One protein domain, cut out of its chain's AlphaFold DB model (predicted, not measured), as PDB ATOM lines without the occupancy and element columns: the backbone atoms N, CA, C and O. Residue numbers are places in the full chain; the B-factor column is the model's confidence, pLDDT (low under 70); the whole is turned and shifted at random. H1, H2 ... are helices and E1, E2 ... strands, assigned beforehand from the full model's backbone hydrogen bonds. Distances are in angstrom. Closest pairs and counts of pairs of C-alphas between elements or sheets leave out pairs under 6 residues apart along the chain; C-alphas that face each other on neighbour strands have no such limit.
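This is residues 16 to 98 of the 132 residues of the protein "Recombinase domain-containing protein" of Sphingomonas sp. S-NIH.Pt15_0812 (UniProt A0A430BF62). A loose, flat V: one arm is a ribbon of strands, in which E1 runs on into E2, with E4 beside E1 and E3 beside E2; the other arm is the long helix H3. The short helix H2 sits near the corner, loop residues 20 to 31 lie in the opening, and residues 48 to 53 and 92 to 98 stick out. The printed part has 83 residues, in the order H1 H2 E1 E2 E3 E4 H3, with two antiparallel two-stranded sheets, E1 - E4 and E2 - E3. The class is mixed, with 41 residues in named elements, under half; the radius of gyration of the C-alphas is 15.3 A and the spans are 45 by 39 by 20 A.

H1, residues 16 to 19, begins at C-alpha 16 (171.526, 134.520, 167.481) and measures 5.3 A. H2 is residues 32 to 35, 5.5 A; E1 is 37 to 40, 9.9 A. E2, 43 to 47, measures 13.0 A, E3, 54 to 58, 13.2 A, and E4, 65 to 68, 10.3 A. H3, 77 to 91, measures 20.9 A and ends at C-alpha 91 (174.284, 145.504, 169.894).

H1 and H3 are close but not clearly touching, the closest C-alphas, Thr 19 and Ala 87, being 6.9 A apart. H2 and H3 only just touch, with 3 pairs of C-alphas within 8 A, through H3 residues 77 to 80 alone; the closest are Val 35 and Glu 77, 5.6 A. E1 and E4 are antiparallel at 157 degrees, with N 38 and O 67 within hydrogen-bond range at 2.8 A. E1 runs on into E2 at 10 degrees. E2 and E3 form a hairpin at 149 degrees, with N 55 and O 46 at 2.8 A. Every O i to N i+4 pair of H3 is within range; H1 and H2 are too short for one.

The C-alphas of Glu 50 and Asp 76, the two farthest apart, are 45.5 A apart. The printed part has no cut, and the link H1 to H2 is long, 12 residues. Residues 92 to 94 are under 70 in pLDDT.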
ATOM      1  N   SER A  16     170.094 134.829 167.418       85.50
ATOM      2  CA  SER A  16     171.526 134.520 167.481       85.50
ATOM      3  C   SER A  16     172.068 133.843 166.220       85.50
ATOM      4  O   SER A  16     173.259 133.943 165.961       85.50
ATOM      5  N   THR A  17     171.239 133.183 165.412       89.19
ATOM      6  CA  THR A  17     171.654 132.635 164.112       89.19
ATOM      7  C   THR A  17     171.783 133.740 163.065       89.19
ATOM      8  O   THR A  17     172.717 133.723 162.266       89.19
ATOM      9  N   ILE A  18     170.874 134.717 163.092       90.00
ATOM     10  CA  ILE A  18     170.853 135.832 162.142       90.00
ATOM     11  C   ILE A  18     171.990 136.808 162.457       90.00
ATOM     12  O   ILE A  18     172.863 137.037 161.620       90.00
ATOM     13  N   THR A  19     172.014 137.335 163.683       88.88
ATOM     14  CA  THR A  19     173.014 138.313 164.126       88.88
ATOM     15  C   THR A  19     174.364 137.647 164.369       88.88
ATOM     16  O   THR A  19     175.394 138.154 163.938       88.88
ATOM     17  N   GLY A  20     174.383 136.495 165.043       87.50
ATOM     18  CA  GLY A  20     175.609 135.762 165.350       87.50
ATOM     19  C   GLY A  20     176.552 136.459 166.327       87.50
ATOM     20  O   GLY A  20     176.133 137.260 167.162       87.50
ATOM     21  N   SER A  21     177.841 136.128 166.235       84.56
ATOM     22  CA  SER A  21     178.898 136.608 167.131       84.56
ATOM     23  C   SER A  21     179.905 137.448 166.340       84.56
ATOM     24  O   SER A  21     180.544 136.889 165.445       84.56
ATOM     25  N   PRO A  22     180.086 138.746 166.671       81.44
ATOM     26  CA  PRO A  22     181.046 139.599 165.971       81.44
ATOM     27  C   PRO A  22     182.474 139.085 166.146       81.44
ATOM     28  O   PRO A  22     183.161 138.843 165.161       81.44
ATOM     29  N   ALA A  23     182.863 138.759 167.383       79.25
ATOM     30  CA  ALA A  23     184.198 138.251 167.710       79.25
ATOM     31  C   ALA A  23     184.589 136.953 166.975       79.25
ATOM     32  O   ALA A  23     185.773 136.655 166.841       79.25
ATOM     33  N   ARG A  24     183.610 136.155 166.525       82.06
ATOM     34  CA  ARG A  24     183.849 134.899 165.792       82.06
ATOM     35  C   ARG A  24     183.600 135.024 164.286       82.06
ATOM     36  O   ARG A  24     183.797 134.041 163.578       82.06
ATOM     37  N   GLY A  25     183.104 136.168 163.800       79.00
ATOM     38  CA  GLY A  25     182.665 136.319 162.408       79.00
ATOM     39  C   GLY A  25     181.586 135.303 162.011       79.00
ATOM     40  O   GLY A  25     181.586 134.789 160.895       79.00
ATOM     41  N   LEU A  26     180.709 134.937 162.954       85.06
ATOM     42  CA  LEU A  26     179.631 133.967 162.743       85.06
ATOM     43  C   LEU A  26     178.282 134.680 162.692       85.06
ATOM     44  O   LEU A  26     178.108 135.711 163.339       85.06
ATOM     45  N   GLY A  27     177.318 134.068 162.004       89.50
ATOM     46  CA  GLY A  27     175.961 134.586 161.811       89.50
ATOM     47  C   GLY A  27     175.679 134.888 160.347       89.50
ATOM     48  O   GLY A  27     176.609 135.079 159.568       89.50
ATOM     49  N   VAL A  28     174.399 134.939 159.979       92.12
ATOM     50  CA  VAL A  28     173.989 135.274 158.606       92.12
ATOM     51  C   VAL A  28     174.530 136.653 158.226       92.12
ATOM     52  O   VAL A  28     175.254 136.770 157.251       92.12
ATOM     53  N   LEU A  29     174.295 137.682 159.042       92.62
ATOM     54  CA  LEU A  29     174.714 139.051 158.710       92.62
ATOM     55  C   LEU A  29     176.236 139.256 158.693       92.62
ATOM     56  O   LEU A  29     176.709 140.245 158.153       92.62
ATOM     57  N   ARG A  30     177.009 138.346 159.296       90.88
ATOM     58  CA  ARG A  30     178.465 138.492 159.462       90.88
ATOM     59  C   ARG A  30     179.276 137.574 158.554       90.88
ATOM     60  O   ARG A  30     180.493 137.534 158.691       90.88
ATOM     61  N   ASN A  31     178.629 136.797 157.685       92.38
ATOM     62  CA  ASN A  31     179.318 135.802 156.875       92.38
ATOM     63  C   ASN A  31     179.992 136.459 155.653       92.38
ATOM     64  O   ASN A  31     179.277 136.909 154.758       92.38
ATOM     65  N   PRO A  32     181.337 136.478 155.567       93.12
ATOM     66  CA  PRO A  32     182.046 137.126 154.466       93.12
ATOM     67  C   PRO A  32     181.877 136.407 153.119       93.12
ATOM     68  O   PRO A  32     182.159 136.992 152.076       93.12
ATOM     69  N   ILE A  33     181.357 135.173 153.104       94.94
ATOM     70  CA  ILE A  33     181.131 134.454 151.842       94.94
ATOM     71  C   ILE A  33     180.166 135.216 150.927       94.94
ATOM     72  O   ILE A  33     180.285 135.147 149.713       94.94
ATOM     73  N   TYR A  34     179.255 136.005 151.506       95.56
ATOM     74  CA  TYR A  34     178.270 136.771 150.749       95.56
ATOM     75  C   TYR A  34     178.879 137.913 149.941       95.56
ATOM     76  O   TYR A  34     178.266 138.325 148.961       95.56
ATOM     77  N   VAL A  35     180.076 138.376 150.309       96.56
ATOM     78  CA  VAL A  35     180.863 139.353 149.543       96.56
ATOM     79  C   VAL A  35     181.970 138.686 148.721       96.56
ATOM     80  O   VAL A  35     182.834 139.373 148.191       96.56
ATOM     81  N   GLY A  36     181.950 137.354 148.599       96.56
ATOM     82  CA  GLY A  36     182.943 136.598 147.839       96.56
ATOM     83  C   GLY A  36     184.247 136.346 148.593       96.56
ATOM     84  O   GLY A  36     185.259 136.083 147.961       96.56
ATOM     85  N   ARG A  37     184.254 136.402 149.932       95.50
ATOM     86  CA  ARG A  37     185.447 136.124 150.749       95.50
ATOM     87  C   ARG A  37     185.231 134.914 151.649       95.50
ATOM     88  O   ARG A  37     184.366 134.906 152.527       95.50
ATOM     89  N   TYR A  38     186.047 133.884 151.488       93.31
ATOM     90  CA  TYR A  38     186.055 132.736 152.381       93.31
ATOM     91  C   TYR A  38     187.050 132.967 153.518       93.31
ATOM     92  O   TYR A  38     188.202 133.322 153.291       93.31
ATOM     93  N   LEU A  39     186.595 132.755 154.753       91.81
ATOM     94  CA  LEU A  39     187.438 132.840 155.944       91.81
ATOM     95  C   LEU A  39     187.472 131.476 156.624       91.81
ATOM     96  O   LEU A  39     186.463 131.026 157.181       91.81
ATOM     97  N   TYR A  40     188.644 130.855 156.597       91.38
ATOM     98  CA  TYR A  40     188.932 129.586 157.246       91.38
ATOM     99  C   TYR A  40     189.522 129.793 158.646       91.38
ATOM    100  O   TYR A  40     190.109 130.830 158.948       91.38
ATOM    101  N   ASN A  41     189.366 128.781 159.505       91.38
ATOM    102  CA  ASN A  41     189.914 128.755 160.861       91.38
ATOM    103  C   ASN A  41     189.490 129.953 161.741       91.38
ATOM    104  O   ASN A  41     190.301 130.594 162.396       91.38
ATOM    105  N   ARG A  42     188.187 130.271 161.765       89.19
ATOM    106  CA  ARG A  42     187.622 131.361 162.596       89.19
ATOM    107  C   ARG A  42     187.682 131.073 164.099       89.19
ATOM    108  O   ARG A  42     187.779 131.987 164.920       89.19
ATOM    109  N   VAL A  43     187.509 129.803 164.457       90.81
ATOM    110  CA  VAL A  43     187.352 129.338 165.834       90.81
ATOM    111  C   VAL A  43     188.121 128.039 166.007       90.81
ATOM    112  O   VAL A  43     187.817 127.049 165.342       90.81
ATOM    113  N   THR A  44     189.018 128.019 166.984       89.12
ATOM    114  CA  THR A  44     189.718 126.812 167.412       89.12
ATOM    115  C   THR A  44     189.015 126.227 168.631       89.12
ATOM    116  O   THR A  44     188.705 126.908 169.614       89.12
ATOM    117  N   MET A  45     188.752 124.926 168.572       88.88
ATOM    118  CA  MET A  45     188.164 124.176 169.675       88.88
ATOM    119  C   MET A  45     189.274 123.527 170.495       88.88
ATOM    120  O   MET A  45     189.874 122.550 170.049       88.88
ATOM    121  N   LYS A  46     189.531 124.043 171.700       88.62
ATOM    122  CA  LYS A  46     190.542 123.492 172.614       88.62
ATOM    123  C   LYS A  46     189.867 122.711 173.736       88.62
ATOM    124  O   LYS A  46     188.804 123.100 174.218       88.62
ATOM    125  N   ARG A  47     190.466 121.590 174.136       91.94
ATOM    126  CA  ARG A  47     190.048 120.866 175.339       91.94
ATOM    127  C   ARG A  47     190.728 121.514 176.536       91.94
ATOM    128  O   ARG A  47     191.937 121.712 176.520       91.94
ATOM    129  N   ASP A  48     189.934 121.861 177.532       88.62
ATOM    130  CA  ASP A  48     190.426 122.341 178.812       88.62
ATOM    131  C   ASP A  48     191.137 121.187 179.544       88.62
ATOM    132  O   ASP A  48     190.532 120.116 179.688       88.62
ATOM    133  N   PRO A  49     192.407 121.351 179.954       90.50
ATOM    134  CA  PRO A  49     193.153 120.293 180.628       90.50
ATOM    135  C   PRO A  49     192.571 119.938 182.002       90.50
ATOM    136  O   PRO A  49     192.639 118.777 182.399       90.50
ATOM    137  N   GLU A  50     191.961 120.898 182.695       92.31
ATOM    138  CA  GLU A  50     191.431 120.726 184.046       92.31
ATOM    139  C   GLU A  50     189.973 120.263 183.999       92.31
ATOM    140  O   GLU A  50     189.620 119.202 184.513       92.31
ATOM    141  N   THR A  51     189.116 121.003 183.289       89.12
ATOM    142  CA  THR A  51     187.674 120.696 183.262       89.12
ATOM    143  C   THR A  51     187.310 119.594 182.264       89.12
ATOM    144  O   THR A  51     186.166 119.134 182.235       89.12
ATOM    145  N   ARG A  52     188.253 119.180 181.401       89.81
ATOM    146  CA  ARG A  52     188.067 118.255 180.259       89.81
ATOM    147  C   ARG A  52     186.992 118.683 179.255       89.81
ATOM    148  O   ARG A  52     186.728 117.933 178.309       89.81
ATOM    149  N   ARG A  53     186.397 119.868 179.416       91.75
ATOM    150  CA  ARG A  53     185.367 120.424 178.534       91.75
ATOM    151  C   ARG A  53     185.993 120.981 177.263       91.75
ATOM    152  O   ARG A  53     187.154 121.380 177.230       91.75
ATOM    153  N   ARG A  54     185.203 121.027 176.195       92.50
ATOM    154  CA  ARG A  54     185.614 121.625 174.923       92.50
ATOM    155  C   ARG A  54     185.224 123.101 174.914       92.50
ATOM    156  O   ARG A  54     184.046 123.425 175.042       92.50
ATOM    157  N   ILE A  55     186.206 123.984 174.767       89.00
ATOM    158  CA  ILE A  55     186.026 125.436 174.785       89.00
ATOM    159  C   ILE A  55     186.299 125.994 173.388       89.00
ATOM    160  O   ILE A  55     187.362 125.790 172.801       89.00
ATOM    161  N   SER A  56     185.320 126.732 172.873       87.88
ATOM    162  CA  SER A  56     185.416 127.490 171.627       87.88
ATOM    163  C   SER A  56     186.163 128.800 171.878       87.88
ATOM    164  O   SER A  56     185.629 129.683 172.555       87.88
ATOM    165  N   ARG A  57     187.347 128.973 171.284       86.69
ATOM    166  CA  ARG A  57     188.122 130.224 171.332       86.69
ATOM    167  C   ARG A  57     188.223 130.830 169.923       86.69
ATOM    168  O   ARG A  57     188.446 130.071 168.981       86.69
ATOM    169  N   PRO A  58     188.033 132.151 169.743       85.69
ATOM    170  CA  PRO A  58     188.380 132.802 168.481       85.69
ATOM    171  C   PRO A  58     189.848 132.524 168.149       85.69
ATOM    172  O   PRO A  58     190.695 132.627 169.038       85.69
ATOM    173  N   SER A  59     190.137 132.144 166.907       85.69
ATOM    174  CA  SER A  59     191.521 131.928 166.467       85.69
ATOM    175  C   SER A  59     192.250 133.266 166.370       85.69
ATOM    176  O   SER A  59     191.602 134.288 166.104       85.69
ATOM    177  N   ALA A  60     193.565 133.256 166.600       82.44
ATOM    178  CA  ALA A  60     194.407 134.437 166.425       82.44
ATOM    179  C   ALA A  60     194.431 134.861 164.949       82.44
ATOM    180  O   ALA A  60     194.273 134.018 164.065       82.44
ATOM    181  N   ASP A  61     194.637 136.148 164.667       78.06
ATOM    182  CA  ASP A  61     194.540 136.656 163.292       78.06
ATOM    183  C   ASP A  61     195.576 136.034 162.344       78.06
ATOM    184  O   ASP A  61     195.250 135.777 161.191       78.06
ATOM    185  N   GLY A  62     196.766 135.674 162.839       83.00
ATOM    186  CA  GLY A  62     197.789 134.972 162.048       83.00
ATOM    187  C   GLY A  62     197.457 133.513 161.705       83.00
ATOM    188  O   GLY A  62     198.095 132.931 160.836       83.00
ATOM    189  N   GLU A  63     196.460 132.911 162.358       86.56
ATOM    190  CA  GLU A  63     196.000 131.547 162.054       86.56
ATOM    191  C   GLU A  63     194.804 131.533 161.086       86.56
ATOM    192  O   GLU A  63     194.389 130.467 160.619       86.56
ATOM    193  N   ARG A  64     194.204 132.700 160.823       90.00
ATOM    194  CA  ARG A  64     193.039 132.851 159.949       90.00
ATOM    195  C   ARG A  64     193.500 132.957 158.505       90.00
ATOM    196  O   ARG A  64     194.331 133.793 158.171       90.00
ATOM    197  N   VAL A  65     192.908 132.142 157.638       92.38
ATOM    198  CA  VAL A  65     193.225 132.151 156.206       92.38
ATOM    199  C   VAL A  65     192.048 132.740 155.442       92.38
ATOM    200  O   VAL A  65     190.925 132.235 155.536       92.38
ATOM    201  N   TRP A  66     192.318 133.810 154.698       93.25
ATOM    202  CA  TRP A  66     191.373 134.444 153.787       93.25
ATOM    203  C   TRP A  66     191.614 133.962 152.361       93.25
ATOM    204  O   TRP A  66     192.756 133.805 151.936       93.25
ATOM    205  N   MET A  67     190.531 133.733 151.630       95.69
ATOM    206  CA  MET A  67     190.563 133.329 150.230       95.69
ATOM    207  C   MET A  67     189.473 134.075 149.467       95.69
ATOM    208  O   MET A  67     188.327 134.130 149.915       95.69
ATOM    209  N   GLU A  68     189.830 134.633 148.318       96.75
ATOM    210  CA  GLU A  68     188.875 135.268 147.414       96.75
ATOM    211  C   GLU A  68     188.136 134.191 146.608       96.75
ATOM    212  O   GLU A  68     188.744 133.318 145.992       96.75
ATOM    213  N   VAL A  69     186.809 134.244 146.651       96.69
ATOM    214  CA  VAL A  69     185.857 133.340 145.992       96.69
ATOM    215  C   VAL A  69     184.725 134.168 145.361       96.69
ATOM    216  O   VAL A  69     183.567 134.069 145.782       96.69
ATOM    217  N   PRO A  70     185.037 135.029 144.372       95.88
ATOM    218  CA  PRO A  70     184.082 135.987 143.812       95.88
ATOM    219  C   PRO A  70     182.827 135.321 143.232       95.88
ATOM    220  O   PRO A  70     181.746 135.900 143.321       95.88
ATOM    221  N   ASP A  71     182.939 134.087 142.740       96.88
ATOM    222  CA  ASP A  71     181.823 133.310 142.180       96.88
ATOM    223  C   ASP A  71     180.719 132.990 143.204       96.88
ATOM    224  O   ASP A  71     179.584 132.704 142.829       96.88
ATOM    225  N   LEU A  72     181.025 133.042 144.508       95.62
ATOM    226  CA  LEU A  72     180.062 132.799 145.592       95.62
ATOM    227  C   LEU A  72     179.432 134.083 146.147       95.62
ATOM    228  O   LEU A  72     178.671 134.029 147.118       95.62
ATOM    229  N   ARG A  73     179.752 135.242 145.566       96.94
ATOM    230  CA  ARG A  73     179.213 136.529 145.998       96.94
ATOM    231  C   ARG A  73     177.704 136.591 145.746       96.94
ATOM    232  O   ARG A  73     177.227 136.325 144.650       96.94
ATOM    233  N   ILE A  74     176.959 136.993 146.775       97.12
ATOM    234  CA  ILE A  74     175.494 137.138 146.740       97.12
ATOM    235  C   ILE A  74     175.095 138.616 146.796       97.12
ATOM    236  O   ILE A  74     174.112 139.017 146.180       97.12
ATOM    237  N   VAL A  75     175.847 139.430 147.541       96.88
ATOM    238  CA  VAL A  75     175.587 140.863 147.735       96.88
ATOM    239  C   VAL A  75     176.861 141.668 147.513       96.88
ATOM    240  O   VAL A  75     177.967 141.126 147.471       96.88
ATOM    241  N   ASP A  76     176.734 142.978 147.353       96.44
ATOM    242  CA  ASP A  76     177.885 143.869 147.318       96.44
ATOM    243  C   ASP A  76     178.458 144.187 148.705       96.44
ATOM    244  O   ASP A  76     177.808 144.012 149.740       96.44
ATOM    245  N   GLU A  77     179.722 144.619 148.715       95.00
ATOM    246  CA  GLU A  77     180.460 144.905 149.947       95.00
ATOM    247  C   GLU A  77     179.862 146.086 150.719       95.00
ATOM    248  O   GLU A  77     179.852 146.061 151.951       95.00
ATOM    249  N   GLU A  78     179.300 147.082 150.030       96.75
ATOM    250  CA  GLU A  78     178.671 148.237 150.671       96.75
ATOM    251  C   GLU A  78     177.397 147.826 151.420       96.75
ATOM    252  O   GLU A  78     177.259 148.124 152.611       96.75
ATOM    253  N   SER A  79     176.507 147.078 150.767       96.38
ATOM    254  CA  SER A  79     175.284 146.536 151.365       96.38
ATOM    255  C   SER A  79     175.587 145.644 152.565       96.38
ATOM    256  O   SER A  79     174.948 145.763 153.617       96.38
ATOM    257  N   TRP A  80     176.585 144.765 152.437       95.38
ATOM    258  CA  TRP A  80     177.012 143.891 153.526       95.38
ATOM    259  C   TRP A  80     177.560 144.687 154.716       95.38
ATOM    260  O   TRP A  80     177.119 144.481 155.851       95.38
ATOM    261  N   ARG A  81     178.456 145.647 154.463       93.88
ATOM    262  CA  ARG A  81     179.043 146.510 155.497       93.88
ATOM    263  C   ARG A  81     177.972 147.329 156.214       93.88
ATOM    264  O   ARG A  81     177.952 147.362 157.442       93.88
ATOM    265  N   ARG A  82     177.024 147.907 155.470       95.06
ATOM    266  CA  ARG A  82     175.902 148.669 156.035       95.06
ATOM    267  C   ARG A  82     175.018 147.808 156.937       95.06
ATOM    268  O   ARG A  82     174.622 148.246 158.016       95.06
ATOM    269  N   ALA A  83     174.716 146.574 156.533       92.75
ATOM    270  CA  ALA A  83     173.967 145.643 157.376       92.75
ATOM    271  C   ALA A  83     174.722 145.317 158.676       92.75
ATOM    272  O   ALA A  83     174.106 145.192 159.740       92.75
ATOM    273  N   TRP A  84     176.050 145.215 158.599       90.12
ATOM    274  CA  TRP A  84     176.914 144.980 159.750       90.12
ATOM    275  C   TRP A  84     176.894 146.152 160.736       90.12
ATOM    276  O   TRP A  84     176.626 145.939 161.918       90.12
ATOM    277  N   GLU A  85     177.052 147.380 160.241       90.56
ATOM    278  CA  GLU A  85     176.977 148.617 161.032       90.56
ATOM    279  C   GLU A  85     175.626 148.760 161.746       90.56
ATOM    280  O   GLU A  85     175.567 149.065 162.941       90.56
ATOM    281  N   ILE A  86     174.520 148.468 161.049       89.88
ATOM    282  CA  ILE A  86     173.183 148.475 161.653       89.88
ATOM    283  C   ILE A  86     173.118 147.433 162.775       89.88
ATOM    284  O   ILE A  86     172.731 147.755 163.900       89.88
ATOM    285  N   ALA A  87     173.534 146.192 162.513       86.62
ATOM    286  CA  ALA A  87     173.514 145.131 163.518       86.62
ATOM    287  C   ALA A  87     174.376 145.464 164.749       86.62
ATOM    288  O   ALA A  87     174.008 145.115 165.874       86.62
ATOM    289  N   GLU A  88     175.505 146.136 164.549       85.62
ATOM    290  CA  GLU A  88     176.416 146.547 165.611       85.62
ATOM    291  C   GLU A  88     175.854 147.707 166.437       85.62
ATOM    292  O   GLU A  88     175.839 147.615 167.666       85.62
ATOM    293  N   SER A  89     175.251 148.718 165.806       84.94
ATOM    294  CA  SER A  89     174.569 149.804 166.528       84.94
ATOM    295  C   SER A  89     173.441 149.291 167.437       84.94
ATOM    296  O   SER A  89     173.264 149.770 168.557       84.94
ATOM    297  N   HIS A  90     172.727 148.238 167.019       78.19
ATOM    298  CA  HIS A  90     171.734 147.565 167.859       78.19
ATOM    299  C   HIS A  90     172.345 146.737 169.000       78.19
ATOM    300  O   HIS A  90     171.667 146.507 170.005       78.19
ATOM    301  N   ALA A  91     173.587 146.269 168.863       76.25
ATOM    302  CA  ALA A  91     174.284 145.504 169.894       76.25
ATOM    303  C   ALA A  91     174.891 146.399 170.990       76.25
ATOM    304  O   ALA A  91     174.998 145.952 172.131       76.25
ATOM    305  N   MET A  92     175.232 147.654 170.671       64.94
ATOM    306  CA  MET A  92     175.904 148.582 171.592       64.94
ATOM    307  C   MET A  92     175.065 149.022 172.795       64.94
ATOM    308  O   MET A  92     175.633 149.512 173.766       64.94
ATOM    309  N   VAL A  93     173.738 148.853 172.771       68.06
ATOM    310  CA  VAL A  93     172.881 149.228 173.906       68.06
ATOM    311  C   VAL A  93     172.423 147.974 174.652       68.06
ATOM    312  O   VAL A  93     171.508 147.284 174.167       68.06
ATOM    313  N   PRO A  94     173.013 147.681 175.832       69.75
ATOM    314  CA  PRO A  94     172.538 146.634 176.724       69.75
ATOM    315  C   PRO A  94     171.035 146.765 176.956       69.75
ATOM    316  O   PRO A  94     170.526 147.871 177.124       69.75
ATOM    317  N   LEU A  95     170.299 145.650 176.976       70.62
ATOM    318  CA  LEU A  95     168.836 145.678 177.133       70.62
ATOM    319  C   LEU A  95     168.388 146.436 178.393       70.62
ATOM    320  O   LEU A  95     167.352 147.091 178.379       70.62
ATOM    321  N   ASN A  96     169.183 146.366 179.459       75.00
ATOM    322  CA  ASN A  96     168.975 147.078 180.719       75.00
ATOM    323  C   ASN A  96     169.332 148.573 180.661       75.00
ATOM    324  O   ASN A  96     168.834 149.326 181.489       75.00
ATOM    325  N   ALA A  97     170.166 148.993 179.709       74.19
ATOM    326  CA  ALA A  97     170.530 150.391 179.478       74.19
ATOM    327  C   ALA A  97     169.622 151.078 178.444       74.19
ATOM    328  O   ALA A  97     169.711 152.289 178.247       74.19
ATOM    329  N   ARG A  98     168.742 150.325 177.768       72.25
ATOM    330  CA  ARG A  98     167.750 150.909 176.861       72.25
ATOM    331  C   ARG A  98     166.721 151.684 177.683       72.25
ATOM    332  O   ARG A  98     166.203 151.124 178.654       72.25
TER     333      ARG A  98